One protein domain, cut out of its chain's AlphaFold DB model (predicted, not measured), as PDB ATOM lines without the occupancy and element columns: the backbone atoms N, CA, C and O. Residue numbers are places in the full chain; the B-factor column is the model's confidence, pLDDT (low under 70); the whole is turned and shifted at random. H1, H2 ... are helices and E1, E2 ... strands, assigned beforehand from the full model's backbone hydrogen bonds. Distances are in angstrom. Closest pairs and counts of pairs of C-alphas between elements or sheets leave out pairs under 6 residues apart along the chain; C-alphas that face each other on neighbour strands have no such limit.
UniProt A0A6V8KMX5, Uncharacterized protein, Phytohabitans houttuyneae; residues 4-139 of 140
ATOM      1  N   ALA A   4     108.248 121.344 119.352       85.75
ATOM      2  CA  ALA A   4     107.877 120.404 120.404       85.75
ATOM      3  C   ALA A   4     108.674 119.097 120.299       85.75
ATOM      4  O   ALA A   4     109.216 118.647 121.304       85.75
ATOM      5  N   ASP A   5     108.827 118.546 119.092       86.81
ATOM      6  CA  ASP A   5     109.609 117.318 118.881       86.81
ATOM      7  C   ASP A   5     111.092 117.551 119.155       86.81
ATOM      8  O   ASP A   5     111.747 116.706 119.754       86.81
ATOM      9  N   ARG A   6     111.617 118.731 118.795       88.00
ATOM     10  CA  ARG A   6     112.994 119.111 119.138       88.00
ATOM     11  C   ARG A   6     113.209 119.151 120.650       88.00
ATOM     12  O   ARG A   6     114.224 118.658 121.121       88.00
ATOM     13  N   ARG A   7     112.268 119.735 121.401       89.56
ATOM     14  CA  ARG A   7     112.330 119.761 122.870       89.56
ATOM     15  C   ARG A   7     112.199 118.371 123.479       89.56
ATOM     16  O   ARG A   7     112.848 118.107 124.472       89.56
ATOM     17  N   ALA A   8     111.386 117.497 122.888       91.31
ATOM     18  CA  ALA A   8     111.292 116.112 123.333       91.31
ATOM     19  C   ALA A   8     112.585 115.331 123.049       91.31
ATOM     20  O   ALA A   8     112.974 114.502 123.859       91.31
ATOM     21  N   ALA A   9     113.257 115.600 121.926       95.19
ATOM     22  CA  ALA A   9     114.510 114.948 121.555       95.19
ATOM     23  C   ALA A   9     115.697 115.371 122.436       95.19
ATOM     24  O   ALA A   9     116.545 114.539 122.739       95.19
ATOM     25  N   VAL A  10     115.784 116.646 122.832       96.25
ATOM     26  CA  VAL A  10     116.860 117.146 123.703       96.25
ATOM     27  C   VAL A  10     116.510 116.837 125.157       96.25
ATOM     28  O   VAL A  10     115.663 117.504 125.744       96.25
ATOM     29  N   VAL A  11     117.150 115.819 125.729       96.44
ATOM     30  CA  VAL A  11     116.818 115.304 127.071       96.44
ATOM     31  C   VAL A  11     117.749 115.816 128.171       96.44
ATOM     32  O   VAL A  11     117.427 115.671 129.347       96.44
ATOM     33  N   ALA A  12     118.878 116.430 127.803       95.12
ATOM     34  CA  ALA A  12     119.783 117.108 128.726       95.12
ATOM     35  C   ALA A  12     120.558 118.239 128.029       95.12
ATOM     36  O   ALA A  12     120.938 118.122 126.861       95.12
ATOM     37  N   ASP A  13     120.844 119.314 128.767       92.81
ATOM     38  CA  ASP A  13     121.624 120.460 128.268       92.81
ATOM     39  C   ASP A  13     123.127 120.163 128.147       92.81
ATOM     40  O   ASP A  13     123.844 120.833 127.400       92.81
ATOM     41  N   HIS A  14     123.600 119.141 128.863       91.38
ATOM     42  CA  HIS A  14     124.992 118.705 128.888       91.38
ATOM     43  C   HIS A  14     125.088 117.245 128.459       91.38
ATOM     44  O   HIS A  14     124.305 116.416 128.916       91.38
ATOM     45  N   ALA A  15     126.062 116.951 127.600       90.75
ATOM     46  CA  ALA A  15     126.431 115.584 127.264       90.75
ATOM     47  C   ALA A  15     127.092 114.881 128.472       90.75
ATOM     48  O   ALA A  15     127.654 115.568 129.336       90.75
ATOM     49  N   PRO A  16     127.038 113.539 128.546       90.12
ATOM     50  CA  PRO A  16     127.830 112.763 129.496       90.12
ATOM     51  C   PRO A  16     129.340 112.929 129.230       90.12
ATOM     52  O   PRO A  16     129.749 113.649 128.329       90.12
ATOM     53  N   GLY A  17     130.186 112.305 130.052       87.25
ATOM     54  CA  GLY A  17     131.636 112.276 129.804       87.25
ATOM     55  C   GLY A  17     132.098 111.136 128.890       87.25
ATOM     56  O   GLY A  17     133.288 111.053 128.607       87.25
ATOM     57  N   ASP A  18     131.184 110.232 128.523       87.81
ATOM     58  CA  ASP A  18     131.385 109.065 127.658       87.81
ATOM     59  C   ASP A  18     130.005 108.486 127.257       87.81
ATOM     60  O   ASP A  18     128.971 108.900 127.797       87.81
ATOM     61  N   ILE A  19     129.967 107.485 126.373       89.00
ATOM     62  CA  ILE A  19     128.758 106.702 126.082       89.00
ATOM     63  C   ILE A  19     128.142 106.127 127.368       89.00
ATOM     64  O   ILE A  19     128.846 105.682 128.276       89.00
ATOM     65  N   ARG A  20     126.804 106.107 127.466       89.94
ATOM     66  CA  ARG A  20     126.121 105.755 128.725       89.94
ATOM     67  C   ARG A  20     126.344 104.299 129.124       89.94
ATOM     68  O   ARG A  20     126.386 104.018 130.320       89.94
ATOM     69  N   THR A  21     126.488 103.382 128.165       85.50
ATOM     70  CA  THR A  21     126.720 101.965 128.485       85.50
ATOM     71  C   THR A  21     128.181 101.616 128.765       85.50
ATOM     72  O   THR A  21     128.424 100.600 129.417       85.50
ATOM     73  N   ALA A  22     129.137 102.448 128.334       86.00
ATOM     74  CA  ALA A  22     130.578 102.301 128.566       86.00
ATOM     75  C   ALA A  22     131.064 100.833 128.491       86.00
ATOM     76  O   ALA A  22     130.837 100.138 127.502       86.00
ATOM     77  N   THR A  23     131.710 100.338 129.548       77.81
ATOM     78  CA  THR A  23     132.237  98.966 129.655       77.81
ATOM     79  C   THR A  23     131.232  97.955 130.214       77.81
ATOM     80  O   THR A  23     131.610  96.831 130.549       77.81
ATOM     81  N   SER A  24     129.952  98.322 130.341       77.75
ATOM     82  CA  SER A  24     128.935  97.427 130.890       77.75
ATOM     83  C   SER A  24     128.750  96.188 130.016       77.75
ATOM     84  O   SER A  24     128.598  96.284 128.794       77.75
ATOM     85  N   ALA A  25     128.675  95.021 130.661       69.88
ATOM     86  CA  ALA A  25     128.378  93.745 130.009       69.88
ATOM     87  C   ALA A  25     126.933  93.655 129.477       69.88
ATOM     88  O   ALA A  25     126.642  92.806 128.646       69.88
ATOM     89  N   SER A  26     126.035  94.532 129.938       75.00
ATOM     90  CA  SER A  26     124.647  94.621 129.473       75.00
ATOM     91  C   SER A  26     124.186  96.076 129.426       75.00
ATOM     92  O   SER A  26     124.523  96.874 130.305       75.00
ATOM     93  N   ALA A  27     123.389  96.424 128.419       75.50
ATOM     94  CA  ALA A  27     122.707  97.713 128.351       75.50
ATOM     95  C   ALA A  27     121.446  97.794 129.248       75.50
ATOM     96  O   ALA A  27     120.862  98.872 129.371       75.50
ATOM     97  N   GLY A  28     121.056  96.686 129.894       69.94
ATOM     98  CA  GLY A  28     119.768  96.512 130.574       69.94
ATOM     99  C   GLY A  28     118.664  96.059 129.612       69.94
ATOM    100  O   GLY A  28     118.712  96.375 128.427       69.94
ATOM    101  N   ASP A  29     117.681  95.311 130.118       65.38
ATOM    102  CA  ASP A  29     116.499  94.867 129.364       65.38
ATOM    103  C   ASP A  29     115.245  94.913 130.273       65.38
ATOM    104  O   ASP A  29     115.248  94.264 131.326       65.38
ATOM    105  N   PRO A  30     114.203  95.705 129.939       70.81
ATOM    106  CA  PRO A  30     114.130  96.618 128.799       70.81
ATOM    107  C   PRO A  30     114.959  97.888 129.025       70.81
ATOM    108  O   PRO A  30     115.045  98.422 130.134       70.81
ATOM    109  N   ILE A  31     115.533  98.425 127.948       79.31
ATOM    110  CA  ILE A  31     116.129  99.763 127.985       79.31
ATOM    111  C   ILE A  31     114.992 100.787 128.014       79.31
ATOM    112  O   ILE A  31     114.160 100.819 127.112       79.31
ATOM    113  N   GLU A  32     114.973 101.674 129.008       85.25
ATOM    114  CA  GLU A  32     113.977 102.752 129.069       85.25
ATOM    115  C   GLU A  32     114.087 103.667 127.830       85.25
ATOM    116  O   GLU A  32     115.164 104.252 127.617       85.25
ATOM    117  N   PRO A  33     113.012 103.830 127.031       91.31
ATOM    118  CA  PRO A  33     112.988 104.749 125.900       91.31
ATOM    119  C   PRO A  33     113.272 106.191 126.320       91.31
ATOM    120  O   PRO A  33     112.726 106.709 127.294       91.31
ATOM    121  N   ARG A  34     114.119 106.889 125.561       93.19
ATOM    122  CA  ARG A  34     114.443 108.301 125.809       93.19
ATOM    123  C   ARG A  34     114.207 109.140 124.568       93.19
ATOM    124  O   ARG A  34     114.516 108.724 123.458       93.19
ATOM    125  N   GLY A  35     113.741 110.364 124.785       95.88
ATOM    126  CA  GLY A  35     113.615 111.368 123.741       95.88
ATOM    127  C   GLY A  35     112.314 111.260 122.947       95.88
ATOM    128  O   GLY A  35     111.230 111.120 123.518       95.88
ATOM    129  N   VAL A  36     112.406 111.361 121.621       97.00
ATOM    130  CA  VAL A  36     111.247 111.393 120.716       97.00
ATOM    131  C   VAL A  36     111.106 110.088 119.936       97.00
ATOM    132  O   VAL A  36     112.077 109.590 119.374       97.00
ATOM    133  N   ALA A  37     109.882 109.559 119.882       96.88
ATOM    134  CA  ALA A  37     109.541 108.393 119.068       96.88
ATOM    135  C   ALA A  37     109.579 108.725 117.566       96.88
ATOM    136  O   ALA A  37     109.152 109.809 117.151       96.88
ATOM    137  N   ALA A  38     110.028 107.786 116.735       95.94
ATOM    138  CA  ALA A  38     110.168 107.961 115.296       95.94
ATOM    139  C   ALA A  38     108.814 108.152 114.598       95.94
ATOM    140  O   ALA A  38     108.746 108.860 113.591       95.94
ATOM    141  N   SER A  39     107.729 107.596 115.147       95.44
ATOM    142  CA  SER A  39     106.348 107.862 114.707       95.44
ATOM    143  C   SER A  39     105.891 109.313 114.890       95.44
ATOM    144  O   SER A  39     104.997 109.769 114.178       95.44
ATOM    145  N   ARG A  40     106.506 110.067 115.809       95.69
ATOM    146  CA  ARG A  40     106.190 111.487 116.049       95.69
ATOM    147  C   ARG A  40     106.997 112.437 115.168       95.69
ATOM    148  O   ARG A  40     106.704 113.629 115.118       95.69
ATOM    149  N   LEU A  41     108.024 111.939 114.484       93.81
ATOM    150  CA  LEU A  41     108.871 112.755 113.627       93.81
ATOM    151  C   LEU A  41     108.173 113.061 112.298       93.81
ATOM    152  O   LEU A  41     107.694 112.173 111.600       93.81
ATOM    153  N   GLY A  42     108.201 114.331 111.890       93.44
ATOM    154  CA  GLY A  42     107.831 114.699 110.522       93.44
ATOM    155  C   GLY A  42     108.789 114.091 109.475       93.44
ATOM    156  O   GLY A  42     109.937 113.776 109.812       93.44
ATOM    157  N   PRO A  43     108.391 114.016 108.188       93.62
ATOM    158  CA  PRO A  43     109.079 113.217 107.164       93.62
ATOM    159  C   PRO A  43     110.585 113.474 107.038       93.62
ATOM    160  O   PRO A  43     111.376 112.542 106.960       93.62
ATOM    161  N   GLY A  44     111.010 114.742 107.076       94.50
ATOM    162  CA  GLY A  44     112.431 115.088 106.959       94.50
ATOM    163  C   GLY A  44     113.284 114.646 108.154       94.50
ATOM    164  O   GLY A  44     114.430 114.247 107.968       94.50
ATOM    165  N   ALA A  45     112.732 114.698 109.372       94.19
ATOM    166  CA  ALA A  45     113.432 114.245 110.575       94.19
ATOM    167  C   ALA A  45     113.454 112.717 110.654       94.19
ATOM    168  O   ALA A  45     114.486 112.144 110.989       94.19
ATOM    169  N   ARG A  46     112.354 112.068 110.253       95.44
ATOM    170  CA  ARG A  46     112.297 110.615 110.113       95.44
ATOM    171  C   ARG A  46     113.352 110.110 109.128       95.44
ATOM    172  O   ARG A  46     114.189 109.307 109.508       95.44
ATOM    173  N   ALA A  47     113.423 110.698 107.935       95.94
ATOM    174  CA  ALA A  47     114.439 110.337 106.948       95.94
ATOM    175  C   ALA A  47     115.881 110.582 107.436       95.94
ATOM    176  O   ALA A  47     116.807 109.907 106.991       95.94
ATOM    177  N   ALA A  48     116.106 111.562 108.319       95.88
ATOM    178  CA  ALA A  48     117.418 111.779 108.928       95.88
ATOM    179  C   ALA A  48     117.771 110.685 109.945       95.88
ATOM    180  O   ALA A  48     118.907 110.217 109.935       95.88
ATOM    181  N   LEU A  49     116.808 110.257 110.766       96.44
ATOM    182  CA  LEU A  49     116.967 109.121 111.674       96.44
ATOM    183  C   LEU A  49     117.233 107.824 110.900       96.44
ATOM    184  O   LEU A  49     118.176 107.110 111.226       96.44
ATOM    185  N   ASP A  50     116.472 107.565 109.836       95.94
ATOM    186  CA  ASP A  50     116.649 106.368 109.008       95.94
ATOM    187  C   ASP A  50     118.059 106.342 108.388       95.94
ATOM    188  O   ASP A  50     118.774 105.348 108.505       95.94
ATOM    189  N   ARG A  51     118.523 107.470 107.820       97.06
ATOM    190  CA  ARG A  51     119.906 107.600 107.319       97.06
ATOM    191  C   ARG A  51     120.945 107.372 108.410       97.06
ATOM    192  O   ARG A  51     121.977 106.768 108.137       97.06
ATOM    193  N   LEU A  52     120.696 107.869 109.619       96.19
ATOM    194  CA  LEU A  52     121.605 107.685 110.743       96.19
ATOM    195  C   LEU A  52     121.740 106.202 111.093       96.19
ATOM    196  O   LEU A  52     122.857 105.706 111.159       96.19
ATOM    197  N   VAL A  53     120.628 105.482 111.241       96.38
ATOM    198  CA  VAL A  53     120.634 104.029 111.485       96.38
ATOM    199  C   VAL A  53     121.354 103.293 110.355       96.38
ATOM    200  O   VAL A  53     122.204 102.444 110.622       96.38
ATOM    201  N   THR A  54     121.093 103.669 109.102       96.25
ATOM    202  CA  THR A  54     121.760 103.086 107.933       96.25
ATOM    203  C   THR A  54     123.277 103.238 107.981       96.25
ATOM    204  O   THR A  54     123.991 102.262 107.767       96.25
ATOM    205  N   LEU A  55     123.791 104.413 108.363       96.19
ATOM    206  CA  LEU A  55     125.234 104.637 108.519       96.19
ATOM    207  C   LEU A  55     125.889 103.670 109.512       96.19
ATOM    208  O   LEU A  55     127.085 103.402 109.403       96.19
ATOM    209  N   TYR A  56     125.139 103.175 110.496       96.00
ATOM    210  CA  TYR A  56     125.629 102.197 111.456       96.00
ATOM    211  C   TYR A  56     125.563 100.769 110.936       96.00
ATOM    212  O   TYR A  56     126.557 100.048 111.039       96.00
ATOM    213  N   LEU A  57     124.426 100.366 110.373       94.69
ATOM    214  CA  LEU A  57     124.225  98.993 109.914       94.69
ATOM    215  C   LEU A  57     125.064  98.660 108.679       94.69
ATOM    216  O   LEU A  57     125.602  97.560 108.592       94.69
ATOM    217  N   ASP A  58     125.280  99.625 107.786       95.69
ATOM    218  CA  ASP A  58     126.063  99.425 106.560       95.69
ATOM    219  C   ASP A  58     127.575  99.288 106.817       95.69
ATOM    220  O   ASP A  58     128.342  99.003 105.899       95.69
ATOM    221  N   ARG A  59     128.029  99.438 108.070       93.69
ATOM    222  CA  ARG A  59     129.398  99.061 108.471       93.69
ATOM    223  C   ARG A  59     129.572  97.548 108.592       93.69
ATOM    224  O   ARG A  59     130.701  97.062 108.630       93.69
ATOM    225  N   MET A  60     128.474  96.803 108.689       92.56
ATOM    226  CA  MET A  60     128.488  95.346 108.719       92.56
ATOM    227  C   MET A  60     128.576  94.775 107.303       92.56
ATOM    228  O   MET A  60     128.302  95.445 106.309       92.56
ATOM    229  N   ARG A  61     128.915  93.486 107.198       94.56
ATOM    230  CA  ARG A  61     128.808  92.773 105.919       94.56
ATOM    231  C   ARG A  61     127.358  92.821 105.409       94.56
ATOM    232  O   ARG A  61     126.456  92.679 106.237       94.56
ATOM    233  N   PRO A  62     127.115  92.928 104.089       93.31
ATOM    234  CA  PRO A  62     125.767  93.106 103.537       93.31
ATOM    235  C   PRO A  62     124.743  92.076 104.030       93.31
ATOM    236  O   PRO A  62     123.605  92.423 104.341       93.31
ATOM    237  N   GLU A  63     125.153  90.813 104.172       92.62
ATOM    238  CA  GLU A  63     124.268  89.747 104.654       92.62
ATOM    239  C   GLU A  63     123.842  89.941 106.118       92.62
ATOM    240  O   GLU A  63     122.731  89.569 106.493       92.62
ATOM    241  N   LEU A  64     124.721  90.507 106.950       90.75
ATOM    242  CA  LEU A  64     124.419  90.843 108.342       90.75
ATOM    243  C   LEU A  64     123.570  92.108 108.407       90.75
ATOM    244  O   LEU A  64     122.522  92.083 109.044       90.75
ATOM    245  N   ALA A  65     123.950  93.159 107.676       93.19
ATOM    246  CA  ALA A  65     123.191  94.403 107.611       93.19
ATOM    247  C   ALA A  65     121.724  94.144 107.227       93.19
ATOM    248  O   ALA A  65     120.816  94.599 107.917       93.19
ATOM    249  N   GLY A  66     121.474  93.324 106.198       92.94
ATOM    250  CA  GLY A  66     120.118  92.950 105.782       92.94
ATOM    251  C   GLY A  66     119.300  92.259 106.880       92.94
ATOM    252  O   GLY A  66     118.109  92.533 107.029       92.94
ATOM    253  N   ARG A  67     119.933  91.401 107.692       91.44
ATOM    254  CA  ARG A  67     119.282  90.772 108.855       91.44
ATOM    255  C   ARG A  67     118.964  91.799 109.934       91.44
ATOM    256  O   ARG A  67     117.869  91.765 110.486       91.44
ATOM    257  N   GLU A  68     119.886  92.714 110.209       91.81
ATOM    258  CA  GLU A  68     119.690  93.763 111.210       91.81
ATOM    259  C   GLU A  68     118.561  94.720 110.818       91.81
ATOM    260  O   GLU A  68     117.693  94.999 111.646       91.81
ATOM    261  N   TYR A  69     118.498  95.136 109.547       93.12
ATOM    262  CA  TYR A  69     117.383  95.925 109.019       93.12
ATOM    263  C   TYR A  69     116.044  95.208 109.192       93.12
ATOM    264  O   TYR A  69     115.090  95.805 109.684       93.12
ATOM    265  N   ALA A  70     115.972  93.924 108.826       91.94
ATOM    266  CA  ALA A  70     114.742  93.147 108.952       91.94
ATOM    267  C   ALA A  70     114.259  93.052 110.409       91.94
ATOM    268  O   ALA A  70     113.059  93.132 110.658       91.94
ATOM    269  N   ARG A  71     115.181  92.930 111.374       89.44
ATOM    270  CA  ARG A  71     114.850  92.849 112.807       89.44
ATOM    271  C   ARG A  71     114.247  94.135 113.358       89.44
ATOM    272  O   ARG A  71     113.381  94.065 114.219       89.44
ATOM    273  N   ILE A  72     114.720  95.292 112.906       90.12
ATOM    274  CA  ILE A  72     114.284  96.584 113.457       90.12
ATOM    275  C   ILE A  72     113.134  97.218 112.667       90.12
ATOM    276  O   ILE A  72     112.557  98.194 113.132       90.12
ATOM    277  N   ALA A  73     112.788  96.678 111.495       88.06
ATOM    278  CA  ALA A  73     111.803  97.265 110.587       88.06
ATOM    279  C   ALA A  73     110.395  97.410 111.190       88.06
ATOM    280  O   ALA A  73     109.669  98.335 110.827       88.06
ATOM    281  N   SER A  74     109.999  96.504 112.087       83.38
ATOM    282  CA  SER A  74     108.678  96.507 112.729       83.38
ATOM    283  C   SER A  74     108.646  97.218 114.083       83.38
ATOM    284  O   SER A  74     107.566  97.402 114.639       83.38
ATOM    285  N   GLY A  75     109.808  97.577 114.632       88.88
ATOM    286  CA  GLY A  75     109.926  98.185 115.952       88.88
ATOM    287  C   GLY A  75     109.789  99.703 115.901       88.88
ATOM    288  O   GLY A  75     110.248 100.354 114.960       88.88
ATOM    289  N   GLU A  76     109.192 100.283 116.940       94.75
ATOM    290  CA  GLU A  76     109.315 101.721 117.176       94.75
ATOM    291  C   GLU A  76     110.764 102.056 117.558       94.75
ATOM    292  O   GLU A  76     111.474 101.248 118.164       94.75
ATOM    293  N   GLN A  77     111.205 103.253 117.178       95.94
ATOM    294  CA  GLN A  77     112.530 103.759 117.505       95.94
ATOM    295  C   GLN A  77     112.423 105.081 118.251       95.94
ATOM    296  O   GLN A  77     111.501 105.863 118.035       95.94
ATOM    297  N   TRP A  78     113.408 105.370 119.089       96.94
ATOM    298  CA  TRP A  78     113.507 106.608 119.841       96.94
ATOM    299  C   TRP A  78     114.855 107.265 119.616       96.94
ATOM    300  O   TRP A  78     115.893 106.601 119.578       96.94
ATOM    301  N   PHE A  79     114.826 108.585 119.485       97.81
ATOM    302  CA  PHE A  79     116.013 109.412 119.356       97.81
ATOM    303  C   PHE A  79     116.112 110.375 120.534       97.81
ATOM    304  O   PHE A  79     115.171 111.131 120.797       97.81
ATOM    305  N   ALA A  80     117.271 110.399 121.189       97.50
ATOM    306  CA  ALA A  80     117.586 111.387 122.211       97.50
ATOM    307  C   ALA A  80     118.936 112.053 121.947       97.50
ATOM    308  O   ALA A  80     119.871 111.425 121.452       97.50
ATOM    309  N   TRP A  81     119.017 113.323 122.322       97.12
ATOM    310  CA  TRP A  81     120.182 114.186 122.213       97.12
ATOM    311  C   TRP A  81     120.505 114.789 123.576       97.12
ATOM    312  O   TRP A  81     119.607 115.229 124.299       97.12
ATOM    313  N   GLU A  82     121.788 114.870 123.892       96.38
ATOM    314  CA  GLU A  82     122.302 115.532 125.083       96.38
ATOM    315  C   GLU A  82     123.430 116.490 124.695       96.38
ATOM    316  O   GLU A  82     124.313 116.154 123.903       96.38
ATOM    317  N   GLY A  83     123.401 117.698 125.253       94.00
ATOM    318  CA  GLY A  83     124.371 118.742 124.945       94.00
ATOM    319  C   GLY A  83     123.848 119.836 124.002       94.00
ATOM    320  O   GLY A  83     122.723 119.781 123.493       94.00
ATOM    321  N   PRO A  84     124.669 120.863 123.732       91.62
ATOM    322  CA  PRO A  84     124.346 121.942 122.806       91.62
ATOM    323  C   PRO A  84     123.968 121.441 121.407       91.62
ATOM    324  O   PRO A  84     124.624 120.588 120.828       91.62
ATOM    325  N   THR A  85     122.960 122.071 120.803       90.06
ATOM    326  CA  THR A  85     122.537 121.796 119.411       90.06
ATOM    327  C   THR A  85     123.241 122.680 118.374       90.06
ATOM    328  O   THR A  85     122.882 122.673 117.196       90.06
ATOM    329  N   ARG A  86     124.223 123.476 118.811       87.12
ATOM    330  CA  ARG A  86     125.072 124.287 117.932       87.12
ATOM    331  C   ARG A  86     126.283 123.466 117.463       87.12
ATOM    332  O   ARG A  86     126.831 122.718 118.272       87.12
ATOM    333  N   PRO A  87     126.735 123.635 116.209       84.38
ATOM    334  CA  PRO A  87     127.951 122.988 115.724       84.38
ATOM    335  C   PRO A  87     129.169 123.266 116.617       84.38
ATOM    336  O   PRO A  87     129.288 124.352 117.189       84.38
ATOM    337  N   GLY A  88     130.067 122.284 116.724       82.50
ATOM    338  CA  GLY A  88     131.312 122.377 117.500       82.50
ATOM    339  C   GLY A  88     131.149 122.242 119.019       82.50
ATOM    340  O   GLY A  88     132.132 122.329 119.744       82.50
ATOM    341  N   GLY A  89     129.926 122.046 119.522       85.75
ATOM    342  CA  GLY A  89     129.695 121.721 120.925       85.75
ATOM    343  C   GLY A  89     129.878 120.229 121.212       85.75
ATOM    344  O   GLY A  89     129.519 119.393 120.384       85.75
ATOM    345  N   ARG A  90     130.381 119.911 122.409       90.56
ATOM    346  CA  ARG A  90     130.387 118.550 122.966       90.56
ATOM    347  C   ARG A  90     128.961 118.009 123.012       90.56
ATOM    348  O   ARG A  90     128.084 118.696 123.537       90.56
ATOM    349  N   HIS A  91     128.721 116.829 122.462       93.31
ATOM    350  CA  HIS A  91     127.368 116.296 122.351       93.31
ATOM    351  C   HIS A  91     127.343 114.777 122.364       93.31
ATOM    352  O   HIS A  91     128.321 114.106 122.041       93.31
ATOM    353  N   TYR A  92     126.165 114.270 122.694       95.62
ATOM    354  CA  TYR A  92     125.847 112.862 122.710       95.62
ATOM    355  C   TYR A  92     124.489 112.637 122.055       95.62
ATOM    356  O   TYR A  92     123.572 113.454 122.194       95.62
ATOM    357  N   TYR A  93     124.330 111.510 121.372       96.50
ATOM    358  CA  TYR A  93     123.010 111.035 120.983       96.50
ATOM    359  C   TYR A  93     122.881 109.528 121.148       96.50
ATOM    360  O   TYR A  93     123.858 108.780 121.099       96.50
ATOM    361  N   ARG A  94     121.629 109.087 121.277       96.62
ATOM    362  CA  ARG A  94     121.258 107.675 121.203       96.62
ATOM    363  C   ARG A  94     120.111 107.446 120.239       96.62
ATOM    364  O   ARG A  94     119.154 108.224 120.211       96.62
ATOM    365  N   VAL A  95     120.202 106.342 119.506       96.94
ATOM    366  CA  VAL A  95     119.075 105.725 118.806       96.94
ATOM    367  C   VAL A  95     118.773 104.416 119.504       96.94
ATOM    368  O   VAL A  95     119.666 103.597 119.702       96.94
ATOM    369  N   GLN A  96     117.519 104.220 119.873       95.19
ATOM    370  CA  GLN A  96     117.077 103.020 120.560       95.19
ATOM    371  C   GLN A  96     115.889 102.404 119.828       95.19
ATOM    372  O   GLN A  96     114.969 103.121 119.459       95.19
ATOM    373  N   GLY A  97     115.885 101.087 119.674       92.56
ATOM    374  CA  GLY A  97     114.694 100.279 119.434       92.56
ATOM    375  C   GLY A  97     114.561  99.211 120.520       92.56
ATOM    376  O   GLY A  97     115.308  99.220 121.495       92.56
ATOM    377  N   GLU A  98     113.634  98.277 120.333       88.31
ATOM    378  CA  GLU A  98     113.441  97.135 121.242       88.31
ATOM    379  C   GLU A  98     114.731  96.317 121.425       88.31
ATOM    380  O   GLU A  98     115.173  96.093 122.542       88.31
ATOM    381  N   ASP A  99     115.385  95.961 120.316       88.62
ATOM    382  CA  ASP A  99     116.643  95.207 120.309       88.62
ATOM    383  C   ASP A  99     117.737  95.963 119.541       88.62
ATOM    384  O   ASP A  99     118.494  95.396 118.763       88.62
ATOM    385  N   LEU A 100     117.792  97.286 119.674       92.25
ATOM    386  CA  LEU A 100     118.845  98.097 119.065       92.25
ATOM    387  C   LEU A 100     119.214  99.219 120.020       92.25
ATOM    388  O   LEU A 100     118.348  99.991 120.422       92.25
ATOM    389  N   LEU A 101     120.501  99.368 120.306       94.31
ATOM    390  CA  LEU A 101     121.023 100.579 120.920       94.31
ATOM    391  C   LEU A 101     122.229 101.063 120.126       94.31
ATOM    392  O   LEU A 101     123.193 100.329 119.935       94.31
ATOM    393  N   ILE A 102     122.178 102.311 119.689       95.81
ATOM    394  CA  ILE A 102     123.309 103.029 119.121       95.81
ATOM    395  C   ILE A 102     123.581 104.204 120.041       95.81
ATOM    396  O   ILE A 102     122.672 104.995 120.294       95.81
ATOM    397  N   GLU A 103     124.820 104.341 120.496       96.19
ATOM    398  CA  GLU A 103     125.273 105.521 121.226       96.19
ATOM    399  C   GLU A 103     126.435 106.164 120.480       96.19
ATOM    400  O   GLU A 103     127.294 105.489 119.898       96.19
ATOM    401  N   TYR A 104     126.451 107.486 120.498       95.69
ATOM    402  CA  TYR A 104     127.535 108.295 119.979       95.69
ATOM    403  C   TYR A 104     127.853 109.366 121.001       95.69
ATOM    404  O   TYR A 104     126.969 110.130 121.392       95.69
ATOM    405  N   ASP A 105     129.115 109.432 121.382       92.81
ATOM    406  CA  ASP A 105     129.661 110.467 122.233       92.81
ATOM    407  C   ASP A 105     130.781 111.189 121.485       92.81
ATOM    408  O   ASP A 105     131.691 110.559 120.945       92.81
ATOM    409  N   ASN A 106     130.706 112.515 121.442       89.88
ATOM    410  CA  ASN A 106     131.816 113.361 121.033       89.88
ATOM    411  C   ASN A 106     132.015 114.444 122.081       89.88
ATOM    412  O   ASN A 106     131.580 115.595 121.942       89.88
ATOM    413  N   THR A 107     132.624 114.018 123.179       83.50
ATOM    414  CA  THR A 107     132.933 114.859 124.323       83.50
ATOM    415  C   THR A 107     134.434 114.854 124.619       83.50
ATOM    416  O   THR A 107     134.841 115.098 125.746       83.50
ATOM    417  N   SER A 108     135.309 114.619 123.637       76.06
ATOM    418  CA  SER A 108     136.739 114.909 123.818       76.06
ATOM    419  C   SER A 108     136.999 116.419 123.728       76.06
ATOM    420  O   SER A 108     136.273 117.151 123.052       76.06
ATOM    421  N   ASP A 109     138.022 116.918 124.431       68.06
ATOM    422  CA  ASP A 109     138.348 118.357 124.460       68.06
ATOM    423  C   ASP A 109     138.759 118.918 123.093       68.06
ATOM    424  O   ASP A 109     138.545 120.097 122.817       68.06
ATOM    425  N   ASP A 110     139.316 118.074 122.226       68.31
ATOM    426  CA  ASP A 110     139.721 118.423 120.865       68.31
ATOM    427  C   ASP A 110     138.653 118.099 119.803       68.31
ATOM    428  O   ASP A 110     138.848 118.407 118.627       68.31
ATOM    429  N   GLY A 111     137.535 117.472 120.196       62.81
ATOM    430  CA  GLY A 111     136.475 117.002 119.297       62.81
ATOM    431  C   GLY A 111     136.933 115.981 118.247       62.81
ATOM    432  O   GLY A 111     136.186 115.694 117.305       62.81
ATOM    433  N   ASN A 112     138.158 115.464 118.376       69.75
ATOM    434  CA  ASN A 112     138.808 114.575 117.416       69.75
ATOM    435  C   ASN A 112     138.742 113.102 117.846       69.75
ATOM    436  O   ASN A 112     139.246 112.223 117.148       69.75
ATOM    437  N   HIS A 113     138.105 112.815 118.981       80.69
ATOM    438  CA  HIS A 113     137.870 111.457 119.437       80.69
ATOM    439  C   HIS A 113     136.397 111.284 119.794       80.69
ATOM    440  O   HIS A 113     135.923 111.759 120.821       80.69
ATOM    441  N   ALA A 114     135.679 110.596 118.910       87.44
ATOM    442  CA  ALA A 114     134.313 110.180 119.168       87.44
ATOM    443  C   ALA A 114     134.282 108.701 119.551       87.44
ATOM    444  O   ALA A 114     134.920 107.870 118.898       87.44
ATOM    445  N   HIS A 115     133.491 108.371 120.562       90.50
ATOM    446  CA  HIS A 115     133.141 106.998 120.879       90.50
ATOM    447  C   HIS A 115     131.801 106.664 120.253       90.50
ATOM    448  O   HIS A 115     130.863 107.462 120.235       90.50
ATOM    449  N   THR A 116     131.691 105.447 119.739       91.56
ATOM    450  CA  THR A 116     130.403 104.946 119.305       91.56
ATOM    451  C   THR A 116     130.276 103.471 119.596       91.56
ATOM    452  O   THR A 116     131.236 102.712 119.465       91.56
ATOM    453  N   VAL A 117     129.075 103.071 119.987       91.75
ATOM    454  CA  VAL A 117     128.730 101.677 120.219       91.75
ATOM    455  C   VAL A 117     127.441 101.367 119.479       91.75
ATOM    456  O   VAL A 117     126.534 102.194 119.399       91.75
ATOM    457  N   LEU A 118     127.375 100.156 118.942       92.38
ATOM    458  CA  LEU A 118     126.139  99.525 118.518       92.38
ATOM    459  C   LEU A 118     125.993  98.247 119.336       92.38
ATOM    460  O   LEU A 118     126.899  97.414 119.345       92.38
ATOM    461  N   ARG A 119     124.862  98.107 120.024       90.56
ATOM    462  CA  ARG A 119     124.536  96.968 120.879       90.56
ATOM    463  C   ARG A 119     123.224  96.325 120.460       90.56
ATOM    464  O   ARG A 119     122.336  96.978 119.903       90.56
ATOM    465  N   ARG A 120     123.122  95.039 120.783       87.62
ATOM    466  CA  ARG A 120     121.925  94.209 120.647       87.62
ATOM    467  C   ARG A 120     121.569  93.691 122.039       87.62
ATOM    468  O   ARG A 120     122.199  92.725 122.467       87.62
ATOM    469  N   PRO A 121     120.635  94.328 122.762       82.94
ATOM    470  CA  PRO A 121     120.267  93.918 124.117       82.94
ATOM    471  C   PRO A 121     119.894  92.432 124.240       82.94
ATOM    472  O   PRO A 121     120.308  91.785 125.198       82.94
ATOM    473  N   HIS A 122     119.220  91.851 123.240       81.44
ATOM    474  CA  HIS A 122     118.852  90.426 123.223       81.44
ATOM    475  C   HIS A 122     119.966  89.498 122.697       81.44
ATOM    476  O   HIS A 122     119.764  88.293 122.555       81.44
ATOM    477  N   GLY A 123     121.137  90.041 122.362       75.69
ATOM    478  CA  GLY A 123     122.250  89.317 121.747       75.69
ATOM    479  C   GLY A 123     123.616  89.789 122.234       75.69
ATOM    480  O   GLY A 123     124.581  89.742 121.470       75.69
ATOM    481  N   GLU A 124     123.696  90.277 123.475       77.94
ATOM    482  CA  GLU A 124     124.932  90.786 124.073       77.94
ATOM    483  C   GLU A 124     126.017  89.699 124.094       77.94
ATOM    484  O   GLU A 124     125.804  88.550 124.501       77.94
ATOM    485  N   PHE A 125     127.216  90.063 123.641       66.81
ATOM    486  CA  PHE A 125     128.323  89.121 123.540       66.81
ATOM    487  C   PHE A 125     128.708  88.582 124.925       66.81
ATOM    488  O   PHE A 125     129.049  89.335 125.833       66.81
ATOM    489  N   GLY A 126     128.686  87.256 125.078       64.50
ATOM    490  CA  GLY A 126     129.074  86.578 126.317       64.50
ATOM    491  C   GLY A 126     127.997  86.524 127.407       64.50
ATOM    492  O   GLY A 126     128.252  85.913 128.446       64.50
ATOM    493  N   ALA A 127     126.805  87.086 127.178       61.62
ATOM    494  CA  ALA A 127     125.757  87.175 128.196       61.62
ATOM    495  C   ALA A 127     125.174  85.815 128.627       61.62
ATOM    496  O   ALA A 127     124.761  85.693 129.775       61.62
ATOM    497  N   ASP A 128     125.192  84.783 127.770       61.12
ATOM    498  CA  ASP A 128     124.407  83.569 128.059       61.12
ATOM    499  C   ASP A 128     125.083  82.220 127.755       61.12
ATOM    500  O   ASP A 128     124.443  81.179 127.708       61.12
ATOM    501  N   VAL A 129     126.405  82.182 127.570       65.19
ATOM    502  CA  VAL A 129     127.107  80.884 127.440       65.19
ATOM    503  C   VAL A 129     127.655  80.432 128.789       65.19
ATOM    504  O   VAL A 129     127.468  79.291 129.202       65.19
ATOM    505  N   LEU A 130     128.310  81.337 129.519       63.22
ATOM    506  CA  LEU A 130     128.963  81.001 130.783       63.22
ATOM    507  C   LEU A 130     127.984  81.005 131.970       63.22
ATOM    508  O   LEU A 130     128.145  80.204 132.889       63.22
ATOM    509  N   ALA A 131     126.974  81.880 131.953       64.44
ATOM    510  CA  ALA A 131     125.905  81.906 132.953       64.44
ATOM    511  C   ALA A 131     125.004  80.666 132.837       64.44
ATOM    512  O   ALA A 131     124.851  79.948 133.825       64.44
ATOM    513  N   ALA A 132     124.523  80.344 131.628       65.56
ATOM    514  CA  ALA A 132     123.798  79.104 131.353       65.56
ATOM    515  C   ALA A 132     124.621  77.858 131.714       65.56
ATOM    516  O   ALA A 132     124.116  76.956 132.383       65.56
ATOM    517  N   HIS A 133     125.912  77.826 131.357       68.94
ATOM    518  CA  HIS A 133     126.793  76.725 131.738       68.94
ATOM    519  C   HIS A 133     126.878  76.563 133.260       68.94
ATOM    520  O   HIS A 133     126.645  75.464 133.750       68.94
ATOM    521  N   ARG A 134     127.139  77.637 134.020       63.69
ATOM    522  CA  ARG A 134     127.183  77.596 135.494       63.69
ATOM    523  C   ARG A 134     125.854  77.174 136.116       63.69
ATOM    524  O   ARG A 134     125.857  76.367 137.040       63.69
ATOM    525  N   ALA A 135     124.730  77.674 135.608       71.62
ATOM    526  CA  ALA A 135     123.409  77.251 136.065       71.62
ATOM    527  C   ALA A 135     123.183  75.750 135.820       71.62
ATOM    528  O   ALA A 135     122.624  75.067 136.668       71.62
ATOM    529  N   SER A 136     123.677  75.216 134.698       73.12
ATOM    530  CA  SER A 136     123.561  73.790 134.373       73.12
ATOM    531  C   SER A 136     124.548  72.879 135.120       73.12
ATOM    532  O   SER A 136     124.253  71.702 135.300       73.12
ATOM    533  N   THR A 137     125.706  73.388 135.568       66.75
ATOM    534  CA  THR A 137     126.777  72.574 136.180       66.75
ATOM    535  C   THR A 137     126.853  72.627 137.703       66.75
ATOM    536  O   THR A 137     127.483  71.753 138.292       66.75
ATOM    537  N   HIS A 138     126.187  73.579 138.367       59.06
ATOM    538  CA  HIS A 138     126.112  73.636 139.836       59.06
ATOM    539  C   HIS A 138     124.925  72.858 140.443       59.06
ATOM    540  O   HIS A 138     124.641  72.993 141.629       59.06
ATOM    541  N   HIS A 139     124.263  72.000 139.660       53.06
ATOM    542  CA  HIS A 139     123.350  70.970 140.165       53.06
ATOM    543  C   HIS A 139     124.110  69.671 140.487       53.06
ATOM    544  O   HIS A 139     123.873  68.646 139.854       53.06
TER     545      HIS A 139
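Overview. This is residues 4 to 139 of the 140 residues of an uncharacterized protein of Phytohabitans houttuyneae (UniProt A0A6V8KMX5). A twisted sheet of five strands has H2 crossing one of its faces, H2 packing on it with residues 49 to 57, while residues 16 to 27 of a long loop run over the other face. H3 follows H2 near one end of the strands, H1 sits beside the sheet, and a tail, residues 128 to 139 with H4, sticks out and makes the length. The printed part has 136 residues with four named helices and five named strands, in the order H1 E1 H2 H3 E2 E3 E4 E5 H4; the sheet is mixed, in the order E1 E2 E3 E4 E5. The class is mixed, helices and strands, with 67 residues, under half, in named elements. The whole is compact, with a radius of gyration of the C-alphas of 16.6 A, yet elongated, spanning 57 by 34 by 28 A.

Along the chain. H1 is residues 4 to 9, from C-alpha 4 at (107.877, 120.404, 120.404), and E1 is residues 10 to 12. H2, residues 43 to 57, is 21.0 A long; H3, residues 62 to 72, is 15.6 A. E2 is residues 78 to 82, 13.6 A; E3, residues 91 to 97, 20.6 A; E4, residues 100 to 106, 20.1 A; E5, residues 115 to 119, 13.2 A. H4, residues 130 to 137, ends with C-alpha 137 at (126.777, 72.574, 136.180).

Arrangement. E2 to E5 form a meander, each strand the antiparallel neighbour of the one before, in three hairpins: N 80 and O 94 are 3.0 A apart, N 95 and O 102 2.9 A, N 103 and O 117 3.0 A, within hydrogen-bond range. E1, an edge strand, is parallel to E2 at 49 degrees, with N 11 and O 81 2.9 A apart; E1, H2 H3, E2 is a strand-helix-strand unit, two parallel neighbour strands with helices between. H1 is on the sheet at its level, with a height of 2.9 A; the closest C-alphas of H1 and E2, those of Ala 9 and Ala 80, are 4.8 A apart. H2 only grazes the sheet with residues 49 to 57, and H3 with residues 68 to 72. H2 and H3 only just touch, with 3 pairs of C-alphas within 8 A, through residue 57 of H2 alone; the closest, Leu 57 and Ala 65, are 5.2 A apart, at a steep tilt of 46 degrees, opposite ways. H4 is not on the sheet. Every O i to N i+4 pair is within hydrogen-bond range in H1, H2 and H4, and 6 of 7 in H3.

Size, cuts and confidence. The C-alphas farthest apart, of Arg 86 and His 139, are 57.8 A apart; without residues 128 to 139, which stand free, the body spans 36 by 34 by 27 A. The sheet is twisted, its C-alphas up to 4.1 A off the best plane. The link from E1 to H2, 30 residues, is long; in it residues 36 to 37 pair antiparallel with residues 78 to 79 of E2. The printed part has no cut. The mean pLDDT of the printed part is 86.8; it is under 70 at residue 25 and residues 28 to 29, 109 to 112, 125 to 134 and 137 to 139.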